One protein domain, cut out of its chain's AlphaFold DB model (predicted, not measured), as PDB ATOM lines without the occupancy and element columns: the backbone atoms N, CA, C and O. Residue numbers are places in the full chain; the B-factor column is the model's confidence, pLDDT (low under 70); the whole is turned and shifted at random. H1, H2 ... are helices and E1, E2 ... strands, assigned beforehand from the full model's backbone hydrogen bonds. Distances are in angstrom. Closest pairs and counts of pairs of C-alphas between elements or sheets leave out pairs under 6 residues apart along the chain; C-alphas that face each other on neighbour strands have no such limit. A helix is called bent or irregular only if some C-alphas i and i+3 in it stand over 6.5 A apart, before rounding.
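What this domain is: This is residues 155 to 238 of the 268 residues of the protein "Acyl-CoA reductase" of Chitinophagaceae bacterium (UniProt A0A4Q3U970). A short pair of strands, E1 and E5, lies between two helices, with H2 packing on one side and H1 passing loosely on the other; a small sheet of E2, E3 and E4 forms a second part, linked to H1 by a long loop. The printed part has 84 residues, with two named helices and five named strands in the order E1 H1 E2 E3 E4 H2 E5, and its class is mixed, helices and strands. The three-stranded sheet is mixed, in the order E2, E3, E4, while E1 and E5 are parallel. The whole is compact, with a radius of gyration of the C-alphas of 13.3 A, and rounded, spanning 35 by 27 by 23 A.

How they stand to each other: E1, residues 155 to 157, and E5, residues 233 to 237, are parallel neighbours at 30 degrees; N 237 and O 156 are 3.0 A apart, within hydrogen-bond range. The closest C-alphas of E1 and H1, residues 165 to 179, are those of Ala 157 and Leu 171, 7.8 A apart. H1 and E5 are only just apart, their closest C-alphas being 8.5 A from each other. E2, residues 191 to 193, and E3, residues 198 to 201, form an antiparallel hairpin at 151 degrees, with N 199 and O 192 2.7 A apart. E3 and the edge strand E4, residues 211 to 214, are parallel at 30 degrees, with N 212 and O 198 2.7 A apart. H1 is not on this sheet; its closest C-alpha to E4 is that of Val 175, 7.9 A from that of Leu 212. The closest C-alphas of H2, residues 220 to 228, and E5 are those of Leu 227 and Val 233, 6.4 A apart. H1 and H2 are apart. In H2 every O i to N i+4 pair is within hydrogen-bond range; in H1 9 of 11 are.

Where its parts are: E1 begins at C-alpha 155, (245.584, 285.842, 225.929). H1 is 21.5 A long and irregular, with C-alphas 175 and 178 8.6 A apart. E2 has three residues, and E3 and E4 have four each. H2 is 12.2 A long and begins at C-alpha 220, (255.706, 296.076, 218.001). E5, 11.0 A long, ends at C-alpha 237, (250.072, 291.423, 228.421).

The domain as a whole: The two C-alphas farthest apart, those of Met 185 and Val 221, are 35.4 A from each other. The printed part has no cut. The link from H1 to E2, of 11 residues, is long; the links E2 to E3, E4 to H2 and H2 to E5 are tight. The mean pLDDT of the printed part is 74.9; 25 residues are under 70, among them residues 176 to 190.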
ATOM      1  N   SER A 155     244.681 284.727 225.641       69.25
ATOM      2  CA  SER A 155     245.584 285.842 225.929       69.25
ATOM      3  C   SER A 155     246.854 285.729 225.083       69.25
ATOM      4  O   SER A 155     247.271 284.633 224.708       69.25
ATOM      5  N   ALA A 156     247.475 286.866 224.769       76.44
ATOM      6  CA  ALA A 156     248.767 286.914 224.091       76.44
ATOM      7  C   ALA A 156     249.761 287.746 224.908       76.44
ATOM      8  O   ALA A 156     249.449 288.860 225.330       76.44
ATOM      9  N   ALA A 157     250.957 287.206 225.118       77.81
ATOM     10  CA  ALA A 157     252.052 287.904 225.777       77.81
ATOM     11  C   ALA A 157     253.045 288.433 224.740       77.81
ATOM     12  O   ALA A 157     253.446 287.694 223.838       77.81
ATOM     13  N   ILE A 158     253.458 289.694 224.876       79.06
ATOM     14  CA  ILE A 158     254.516 290.285 224.052       79.06
ATOM     15  C   ILE A 158     255.779 290.412 224.898       79.06
ATOM     16  O   ILE A 158     255.784 291.094 225.918       79.06
ATOM     17  N   VAL A 159     256.847 289.763 224.439       81.94
ATOM     18  CA  VAL A 159     258.166 289.752 225.081       81.94
ATOM     19  C   VAL A 159     259.155 290.454 224.150       81.94
ATOM     20  O   VAL A 159     259.155 290.226 222.940       81.94
ATOM     21  N   THR A 160     259.959 291.355 224.697       80.56
ATOM     22  CA  THR A 160     260.931 292.200 223.985       80.56
ATOM     23  C   THR A 160     262.361 291.679 224.112       80.56
ATOM     24  O   THR A 160     263.213 292.032 223.300       80.56
ATOM     25  N   GLY A 161     262.628 290.833 225.111       81.06
ATOM     26  CA  GLY A 161     263.962 290.364 225.481       81.06
ATOM     27  C   GLY A 161     264.641 291.216 226.558       81.06
ATOM     28  O   GLY A 161     265.754 290.886 226.958       81.06
ATOM     29  N   ASN A 162     263.987 292.282 227.034       83.50
ATOM     30  CA  ASN A 162     264.488 293.170 228.091       83.50
ATOM     31  C   ASN A 162     263.746 292.990 229.429       83.50
ATOM     32  O   ASN A 162     263.913 293.805 230.336       83.50
ATOM     33  N   GLU A 163     262.898 291.966 229.548       90.12
ATOM     34  CA  GLU A 163     262.096 291.707 230.742       90.12
ATOM     35  C   GLU A 163     262.978 291.340 231.942       90.12
ATOM     36  O   GLU A 163     263.929 290.560 231.830       90.12
ATOM     37  N   THR A 164     262.642 291.870 233.117       86.88
ATOM     38  CA  THR A 164     263.330 291.509 234.360       86.88
ATOM     39  C   THR A 164     262.970 290.083 234.799       86.88
ATOM     40  O   THR A 164     261.924 289.555 234.401       86.88
ATOM     41  N   PRO A 165     263.781 289.436 235.661       85.75
ATOM     42  CA  PRO A 165     263.437 288.132 236.229       85.75
ATOM     43  C   PRO A 165     262.048 288.097 236.884       85.75
ATOM     44  O   PRO A 165     261.328 287.110 236.756       85.75
ATOM     45  N   GLU A 166     261.639 289.187 237.531       82.94
ATOM     46  CA  GLU A 166     260.323 289.331 238.159       82.94
ATOM     47  C   GLU A 166     259.196 289.381 237.118       82.94
ATOM     48  O   GLU A 166     258.150 288.766 237.312       82.94
ATOM     49  N   GLN A 167     259.408 290.063 235.987       74.19
ATOM     50  CA  GLN A 167     258.442 290.101 234.884       74.19
ATOM     51  C   GLN A 167     258.290 288.732 234.213       74.19
ATOM     52  O   GLN A 167     257.175 288.326 233.889       74.19
ATOM     53  N   ILE A 168     259.391 287.991 234.056       79.94
ATOM     54  CA  ILE A 168     259.362 286.614 233.549       79.94
ATOM     55  C   ILE A 168     258.640 285.677 234.527       79.94
ATOM     56  O   ILE A 168     257.861 284.830 234.091       79.94
ATOM     57  N   ALA A 169     258.843 285.843 235.837       77.81
ATOM     58  CA  ALA A 169     258.110 285.083 236.849       77.81
ATOM     59  C   ALA A 169     256.600 285.381 236.802       77.81
ATOM     60  O   ALA A 169     255.794 284.456 236.797       77.81
ATOM     61  N   ALA A 170     256.211 286.649 236.660       75.81
ATOM     62  CA  ALA A 170     254.806 287.032 236.520       75.81
ATOM     63  C   ALA A 170     254.169 286.494 235.221       75.81
ATOM     64  O   ALA A 170     253.002 286.106 235.216       75.81
ATOM     65  N   LEU A 171     254.927 286.410 234.122       76.44
ATOM     66  CA  LEU A 171     254.465 285.749 232.899       76.44
ATOM     67  C   LEU A 171     254.277 284.238 233.108       76.44
ATOM     68  O   LEU A 171     253.363 283.647 232.538       76.44
ATOM     69  N   ALA A 172     255.110 283.598 233.934       76.81
ATOM     70  CA  ALA A 172     254.900 282.199 234.294       76.81
ATOM     71  C   ALA A 172     253.555 282.013 235.018       76.81
ATOM     72  O   ALA A 172     252.833 281.068 234.700       76.81
ATOM     73  N   ASP A 173     253.168 282.937 235.902       75.00
ATOM     74  CA  ASP A 173     251.848 282.901 236.540       75.00
ATOM     75  C   ASP A 173     250.711 282.968 235.504       75.00
ATOM     76  O   ASP A 173     249.788 282.160 235.572       75.00
ATOM     77  N   ASP A 174     250.793 283.851 234.497       68.38
ATOM     78  CA  ASP A 174     249.792 283.926 233.412       68.38
ATOM     79  C   ASP A 174     249.641 282.600 232.642       68.38
ATOM     80  O   ASP A 174     248.554 282.271 232.163       68.38
ATOM     81  N   VAL A 175     250.736 281.848 232.505       70.62
ATOM     82  CA  VAL A 175     250.801 280.615 231.711       70.62
ATOM     83  C   VAL A 175     250.372 279.379 232.508       70.62
ATOM     84  O   VAL A 175     249.734 278.482 231.953       70.62
ATOM     85  N   TYR A 176     250.733 279.300 233.792       69.75
ATOM     86  CA  TYR A 176     250.542 278.100 234.614       69.75
ATOM     87  C   TYR A 176     249.307 278.137 235.512       69.75
ATOM     88  O   TYR A 176     248.905 277.086 236.030       69.75
ATOM     89  N   LEU A 177     248.681 279.302 235.704       64.19
ATOM     90  CA  LEU A 177     247.463 279.372 236.497       64.19
ATOM     91  C   LEU A 177     246.352 278.515 235.874       64.19
ATOM     92  O   LEU A 177     246.161 278.490 234.660       64.19
ATOM     93  N   TYR A 178     245.630 277.775 236.720       61.06
ATOM     94  CA  TYR A 178     244.630 276.785 236.302       61.06
ATOM     95  C   TYR A 178     245.199 275.650 235.428       61.06
ATOM     96  O   TYR A 178     244.513 275.108 234.560       61.06
ATOM     97  N   PHE A 179     246.451 275.259 235.705       52.97
ATOM     98  CA  PHE A 179     247.168 274.091 235.168       52.97
ATOM     99  C   PHE A 179     247.426 274.079 233.658       52.97
ATOM    100  O   PHE A 179     247.970 273.102 233.147       52.97
ATOM    101  N   GLY A 180     247.009 275.093 232.906       58.66
ATOM    102  CA  GLY A 180     247.147 275.103 231.452       58.66
ATOM    103  C   GLY A 180     246.349 274.027 230.681       58.66
ATOM    104  O   GLY A 180     246.176 274.259 229.497       58.66
ATOM    105  N   LEU A 181     245.858 272.925 231.300       48.34
ATOM    106  CA  LEU A 181     245.045 271.706 230.908       48.34
ATOM    107  C   LEU A 181     245.516 270.421 230.131       48.34
ATOM    108  O   LEU A 181     246.262 269.667 230.692       48.34
ATOM    109  N   GLY A 182     245.174 270.066 228.897       36.62
ATOM    110  CA  GLY A 182     245.559 268.824 228.180       36.62
ATOM    111  C   GLY A 182     246.999 268.317 227.841       36.62
ATOM    112  O   GLY A 182     248.066 268.882 228.042       36.62
ATOM    113  N   CYS A 183     246.919 267.145 227.205       30.50
ATOM    114  CA  CYS A 183     247.971 266.332 226.606       30.50
ATOM    115  C   CYS A 183     247.878 266.382 225.070       30.50
ATOM    116  O   CYS A 183     246.781 266.304 224.509       30.50
ATOM    117  N   ARG A 184     249.022 266.371 224.373       35.19
ATOM    118  CA  ARG A 184     249.118 265.992 222.952       35.19
ATOM    119  C   ARG A 184     250.437 265.255 222.706       35.19
ATOM    120  O   ARG A 184     251.463 265.638 223.252       35.19
ATOM    121  N   MET A 185     250.425 264.223 221.861       32.88
ATOM    122  CA  MET A 185     251.659 263.614 221.351       32.88
ATOM    123  C   MET A 185     252.287 264.546 220.305       32.88
ATOM    124  O   MET A 185     251.661 264.837 219.282       32.88
ATOM    125  N   ILE A 186     253.505 265.029 220.562       38.59
ATOM    126  CA  ILE A 186     254.302 265.799 219.598       38.59
ATOM    127  C   ILE A 186     255.022 264.810 218.689       38.59
ATOM    128  O   ILE A 186     255.993 264.180 219.099       38.59
ATOM    129  N   ASN A 187     254.578 264.697 217.440       38.66
ATOM    130  CA  ASN A 187     255.328 263.988 216.412       38.66
ATOM    131  C   ASN A 187     255.968 265.006 215.454       38.66
ATOM    132  O   ASN A 187     255.253 265.747 214.787       38.66
ATOM    133  N   ARG A 188     257.307 264.966 215.349       46.62
ATOM    134  CA  ARG A 188     258.140 265.576 214.284       46.62
ATOM    135  C   ARG A 188     258.238 267.109 214.214       46.62
ATOM    136  O   ARG A 188     258.424 267.649 213.130       46.62
ATOM    137  N   GLU A 189     258.207 267.808 215.342       61.38
ATOM    138  CA  GLU A 189     258.487 269.251 215.373       61.38
ATOM    139  C   GLU A 189     259.533 269.607 216.433       61.38
ATOM    140  O   GLU A 189     259.640 268.926 217.452       61.38
ATOM    141  N   HIS A 190     260.305 270.670 216.189       66.00
ATOM    142  CA  HIS A 190     261.238 271.217 217.171       66.00
ATOM    143  C   HIS A 190     260.476 271.986 218.254       66.00
ATOM    144  O   HIS A 190     259.657 272.855 217.956       66.00
ATOM    145  N   TYR A 191     260.780 271.680 219.511       71.44
ATOM    146  CA  TYR A 191     260.228 272.347 220.681       71.44
ATOM    147  C   TYR A 191     261.295 272.478 221.769       71.44
ATOM    148  O   TYR A 191     262.284 271.746 221.778       71.44
ATOM    149  N   MET A 192     261.075 273.407 222.691       75.50
ATOM    150  CA  MET A 192     261.823 273.518 223.945       75.50
ATOM    151  C   MET A 192     260.894 273.110 225.088       75.50
ATOM    152  O   MET A 192     259.682 273.237 224.961       75.50
ATOM    153  N   THR A 193     261.409 272.595 226.200       70.19
ATOM    154  CA  THR A 193     260.558 272.253 227.350       70.19
ATOM    155  C   THR A 193     261.313 272.355 228.666       70.19
ATOM    156  O   THR A 193     262.520 272.130 228.704       70.19
ATOM    157  N   ASN A 194     260.594 272.677 229.742       69.12
ATOM    158  CA  ASN A 194     261.086 272.626 231.120       69.12
ATOM    159  C   ASN A 194     260.478 271.464 231.936       69.12
ATOM    160  O   ASN A 194     260.567 271.461 233.160       69.12
ATOM    161  N   GLY A 195     259.840 270.491 231.274       54.53
ATOM    162  CA  GLY A 195     259.205 269.329 231.905       54.53
ATOM    163  C   GLY A 195     257.721 269.508 232.249       54.53
ATOM    164  O   GLY A 195     257.007 268.511 232.304       54.53
ATOM    165  N   SER A 196     257.231 270.744 232.406       64.25
ATOM    166  CA  SER A 196     255.802 271.049 232.624       64.25
ATOM    167  C   SER A 196     255.146 271.767 231.440       64.25
ATOM    168  O   SER A 196     253.927 271.703 231.270       64.25
ATOM    169  N   LEU A 197     255.949 272.433 230.607       68.12
ATOM    170  CA  LEU A 197     255.496 273.182 229.444       68.12
ATOM    171  C   LEU A 197     256.427 272.980 228.251       68.12
ATOM    172  O   LEU A 197     257.646 272.892 228.386       68.12
ATOM    173  N   ILE A 198     255.830 272.908 227.071       73.62
ATOM    174  CA  ILE A 198     256.455 272.837 225.757       73.62
ATOM    175  C   ILE A 198     256.374 274.235 225.149       73.62
ATOM    176  O   ILE A 198     255.298 274.736 224.868       73.62
ATOM    177  N   LEU A 199     257.503 274.866 224.888       79.56
ATOM    178  CA  LEU A 199     257.575 276.090 224.106       79.56
ATOM    179  C   LEU A 199     257.766 275.726 222.627       79.56
ATOM    180  O   LEU A 199     258.718 275.032 222.259       79.56
ATOM    181  N   ARG A 200     256.854 276.186 221.768       83.31
ATOM    182  CA  ARG A 200     256.793 275.824 220.345       83.31
ATOM    183  C   ARG A 200     256.737 277.071 219.476       83.31
ATOM    184  O   ARG A 200     255.887 277.925 219.694       83.31
ATOM    185  N   LYS A 201     257.578 277.149 218.438       85.50
ATOM    186  CA  LYS A 201     257.470 278.238 217.460       85.50
ATOM    187  C   LYS A 201     256.248 278.014 216.565       85.50
ATOM    188  O   LYS A 201     256.243 277.078 215.766       85.50
ATOM    189  N   ASN A 202     255.205 278.823 216.720       85.06
ATOM    190  CA  ASN A 202     253.974 278.748 215.938       85.06
ATOM    191  C   ASN A 202     253.193 280.071 216.043       85.06
ATOM    192  O   ASN A 202     252.933 280.537 217.145       85.06
ATOM    193  N   ALA A 203     252.760 280.632 214.912       84.75
ATOM    194  CA  ALA A 203     251.985 281.878 214.878       84.75
ATOM    195  C   ALA A 203     250.531 281.737 215.386       84.75
ATOM    196  O   ALA A 203     249.822 282.729 215.545       84.75
ATOM    197  N   SER A 204     250.043 280.511 215.601       84.88
ATOM    198  CA  SER A 204     248.693 280.253 216.105       84.88
ATOM    199  C   SER A 204     248.526 280.780 217.529       84.88
ATOM    200  O   SER A 204     249.180 280.298 218.452       84.88
ATOM    201  N   LEU A 205     247.557 281.678 217.725       82.38
ATOM    202  CA  LEU A 205     247.156 282.157 219.053       82.38
ATOM    203  C   LEU A 205     246.580 281.038 219.918       82.38
ATOM    204  O   LEU A 205     246.818 280.991 221.119       82.38
ATOM    205  N   PHE A 206     245.856 280.098 219.307       78.06
ATOM    206  CA  PHE A 206     245.375 278.932 220.028       78.06
ATOM    207  C   PHE A 206     246.550 278.014 220.361       78.06
ATOM    208  O   PHE A 206     247.158 277.414 219.464       78.06
ATOM    209  N   SER A 207     246.826 277.887 221.653       69.50
ATOM    210  CA  SER A 207     247.804 276.951 222.181       69.50
ATOM    211  C   SER A 207     247.088 275.713 222.729       69.50
ATOM    212  O   SER A 207     246.188 275.845 223.562       69.50
ATOM    213  N   PRO A 208     247.444 274.496 222.268       66.81
ATOM    214  CA  PRO A 208     247.102 273.286 222.998       66.81
ATOM    215  C   PRO A 208     247.656 273.393 224.408       66.81
ATOM    216  O   PRO A 208     248.595 274.138 224.669       66.81
ATOM    217  N   VAL A 209     247.126 272.603 225.318       65.81
ATOM    218  CA  VAL A 209     247.646 272.683 226.671       65.81
ATOM    219  C   VAL A 209     249.091 272.214 226.753       65.81
ATOM    220  O   VAL A 209     249.492 271.274 226.065       65.81
ATOM    221  N   SER A 210     249.818 272.866 227.672       63.41
ATOM    222  CA  SER A 210     251.173 272.566 228.076       63.41
ATOM    223  C   SER A 210     252.061 272.795 226.881       63.41
ATOM    224  O   SER A 210     253.192 272.342 226.868       63.41
ATOM    225  N   VAL A 211     251.539 273.522 225.891       70.94
ATOM    226  CA  VAL A 211     252.216 274.108 224.774       70.94
ATOM    227  C   VAL A 211     252.007 275.607 224.924       70.94
ATOM    228  O   VAL A 211     250.882 276.067 225.069       70.94
ATOM    229  N   LEU A 212     253.085 276.368 224.895       81.25
ATOM    230  CA  LEU A 212     253.051 277.800 224.672       81.25
ATOM    231  C   LEU A 212     253.545 278.023 223.251       81.25
ATOM    232  O   LEU A 212     254.698 277.715 222.930       81.25
ATOM    233  N   ASN A 213     252.662 278.509 222.387       85.62
ATOM    234  CA  ASN A 213     253.080 278.968 221.075       85.62
ATOM    235  C   ASN A 213     253.790 280.321 221.221       85.62
ATOM    236  O   ASN A 213     253.299 281.210 221.913       85.62
ATOM    237  N   TYR A 214     254.930 280.479 220.557       88.00
ATOM    238  CA  TYR A 214     255.600 281.767 220.405       88.00
ATOM    239  C   TYR A 214     255.906 282.038 218.935       88.00
ATOM    240  O   TYR A 214     256.102 281.113 218.144       88.00
ATOM    241  N   ASP A 215     256.008 283.312 218.576       88.56
ATOM    242  CA  ASP A 215     256.582 283.732 217.305       88.56
ATOM    243  C   ASP A 215     257.371 285.032 217.481       88.56
ATOM    244  O   ASP A 215     257.308 285.688 218.521       88.56
ATOM    245  N   THR A 216     258.156 285.383 216.470       89.94
ATOM    246  CA  THR A 216     258.992 286.584 216.446       89.94
ATOM    247  C   THR A 216     258.309 287.699 215.664       89.94
ATOM    248  O   THR A 216     257.768 287.448 214.590       89.94
ATOM    249  N   TYR A 217     258.406 288.937 216.144       90.06
ATOM    250  CA  TYR A 217     257.911 290.134 215.461       90.06
ATOM    251  C   TYR A 217     259.054 291.122 215.198       90.06
ATOM    252  O   TYR A 217     260.100 291.053 215.839       90.06
ATOM    253  N   GLN A 218     258.857 292.026 214.234       89.25
ATOM    254  CA  GLN A 218     259.812 293.101 213.921       89.25
ATOM    255  C   GLN A 218     259.305 294.469 214.378       89.25
ATOM    256  O   GLN A 218     260.073 295.252 214.922       89.25
ATOM    257  N   ASP A 219     258.012 294.740 214.176       91.56
ATOM    258  CA  ASP A 219     257.379 295.988 214.589       91.56
ATOM    259  C   ASP A 219     256.306 295.729 215.648       91.56
ATOM    260  O   ASP A 219     255.290 295.071 215.402       91.56
ATOM    261  N   ALA A 220     256.556 296.260 216.839       88.44
ATOM    262  CA  ALA A 220     255.706 296.076 218.001       88.44
ATOM    263  C   ALA A 220     254.349 296.783 217.827       88.44
ATOM    264  O   ALA A 220     253.316 296.259 218.241       88.44
ATOM    265  N   VAL A 221     254.334 297.935 217.143       88.50
ATOM    266  CA  VAL A 221     253.114 298.716 216.895       88.50
ATOM    267  C   VAL A 221     252.163 297.946 215.980       88.50
ATOM    268  O   VAL A 221     250.986 297.771 216.306       88.50
ATOM    269  N   THR A 222     252.669 297.430 214.859       90.50
ATOM    270  CA  THR A 222     251.887 296.599 213.933       90.50
ATOM    271  C   THR A 222     251.375 295.331 214.615       90.50
ATOM    272  O   THR A 222     250.205 294.986 214.436       90.50
ATOM    273  N   LEU A 223     252.199 294.665 215.435       89.31
ATOM    274  CA  LEU A 223     251.778 293.477 216.186       89.31
ATOM    275  C   LEU A 223     250.613 293.788 217.132       89.31
ATOM    276  O   LEU A 223     249.592 293.102 217.084       89.31
ATOM    277  N   VAL A 224     250.740 294.823 217.967       89.31
ATOM    278  CA  VAL A 224     249.692 295.207 218.927       89.31
ATOM    279  C   VAL A 224     248.393 295.549 218.202       89.31
ATOM    280  O   VAL A 224     247.328 295.087 218.609       89.31
ATOM    281  N   ASN A 225     248.464 296.302 217.103       89.25
ATOM    282  CA  ASN A 225     247.283 296.627 216.303       89.25
ATOM    283  C   ASN A 225     246.644 295.372 215.689       89.25
ATOM    284  O   ASN A 225     245.422 295.245 215.686       89.25
ATOM    285  N   GLY A 226     247.451 294.423 215.208       89.38
ATOM    286  CA  GLY A 226     246.963 293.142 214.697       89.38
ATOM    287  C   GLY A 226     246.264 292.301 215.768       89.38
ATOM    288  O   GLY A 226     245.186 291.766 215.518       89.38
ATOM    289  N   LEU A 227     246.838 292.223 216.973       89.19
ATOM    290  CA  LEU A 227     246.263 291.478 218.096       89.19
ATOM    291  C   LEU A 227     244.976 292.123 218.626       89.19
ATOM    292  O   LEU A 227     244.014 291.409 218.882       89.19
ATOM    293  N   ARG A 228     244.919 293.458 218.736       87.00
ATOM    294  CA  ARG A 228     243.711 294.185 219.175       87.00
ATOM    295  C   ARG A 228     242.525 293.997 218.229       87.00
ATOM    296  O   ARG A 228     241.388 293.968 218.682       87.00
ATOM    297  N   ASN A 229     242.793 293.853 216.933       86.00
ATOM    298  CA  ASN A 229     241.765 293.640 215.913       86.00
ATOM    299  C   ASN A 229     241.399 292.157 215.719       86.00
ATOM    300  O   ASN A 229     240.634 291.827 214.813       86.00
ATOM    301  N   ASN A 230     241.951 291.247 216.528       85.31
ATOM    302  CA  ASN A 230     241.696 289.819 216.418       85.31
ATOM    303  C   ASN A 230     240.661 289.363 217.455       85.31
ATOM    304  O   ASN A 230     240.943 289.324 218.648       85.31
ATOM    305  N   GLU A 231     239.489 288.924 216.995       82.62
ATOM    306  CA  GLU A 231     238.379 288.478 217.857       82.62
ATOM    307  C   GLU A 231     238.704 287.258 218.739       82.62
ATOM    308  O   GLU A 231     237.975 286.960 219.685       82.62
ATOM    309  N   SER A 232     239.780 286.524 218.435       80.69
ATOM    310  CA  SER A 232     240.241 285.397 219.256       80.69
ATOM    311  C   SER A 232     241.105 285.840 220.442       80.69
ATOM    312  O   SER A 232     241.350 285.028 221.336       80.69
ATOM    313  N   VAL A 233     241.569 287.095 220.458       84.81
ATOM    314  CA  VAL A 233     242.390 287.659 221.535       84.81
ATOM    315  C   VAL A 233     241.488 288.284 222.592       84.81
ATOM    316  O   VAL A 233     240.663 289.144 222.300       84.81
ATOM    317  N   GLN A 234     241.649 287.847 223.839       81.00
ATOM    318  CA  GLN A 234     240.943 288.431 224.982       81.00
ATOM    319  C   GLN A 234     241.662 289.672 225.509       81.00
ATOM    320  O   GLN A 234     241.050 290.702 225.770       81.00
ATOM    321  N   CYS A 235     242.969 289.548 225.713       83.69
ATOM    322  CA  CYS A 235     243.802 290.604 226.258       83.69
ATOM    323  C   CYS A 235     245.259 290.416 225.824       83.69
ATOM    324  O   CYS A 235     245.674 289.323 225.420       83.69
ATOM    325  N   ILE A 236     246.020 291.505 225.911       88.88
ATOM    326  CA  ILE A 236     247.449 291.546 225.613       88.88
ATOM    327  C   ILE A 236     248.177 291.922 226.903       88.88
ATOM    328  O   ILE A 236     247.818 292.923 227.531       88.88
ATOM    329  N   VAL A 237     249.180 291.132 227.287       88.25
ATOM    330  CA  VAL A 237     250.072 291.423 228.421       88.25
ATOM    331  C   VAL A 237     251.473 291.795 227.926       88.25
ATOM    332  O   VAL A 237     251.957 291.245 226.933       88.25
ATOM    333  N   GLY A 238     252.124 292.725 228.625       86.50
ATOM    334  CA  GLY A 238     253.414 293.301 228.238       86.50
ATOM    335  C   GLY A 238     253.287 294.496 227.285       86.50
ATOM    336  O   GLY A 238     252.195 294.836 226.836       86.50
TER     337      GLY A 238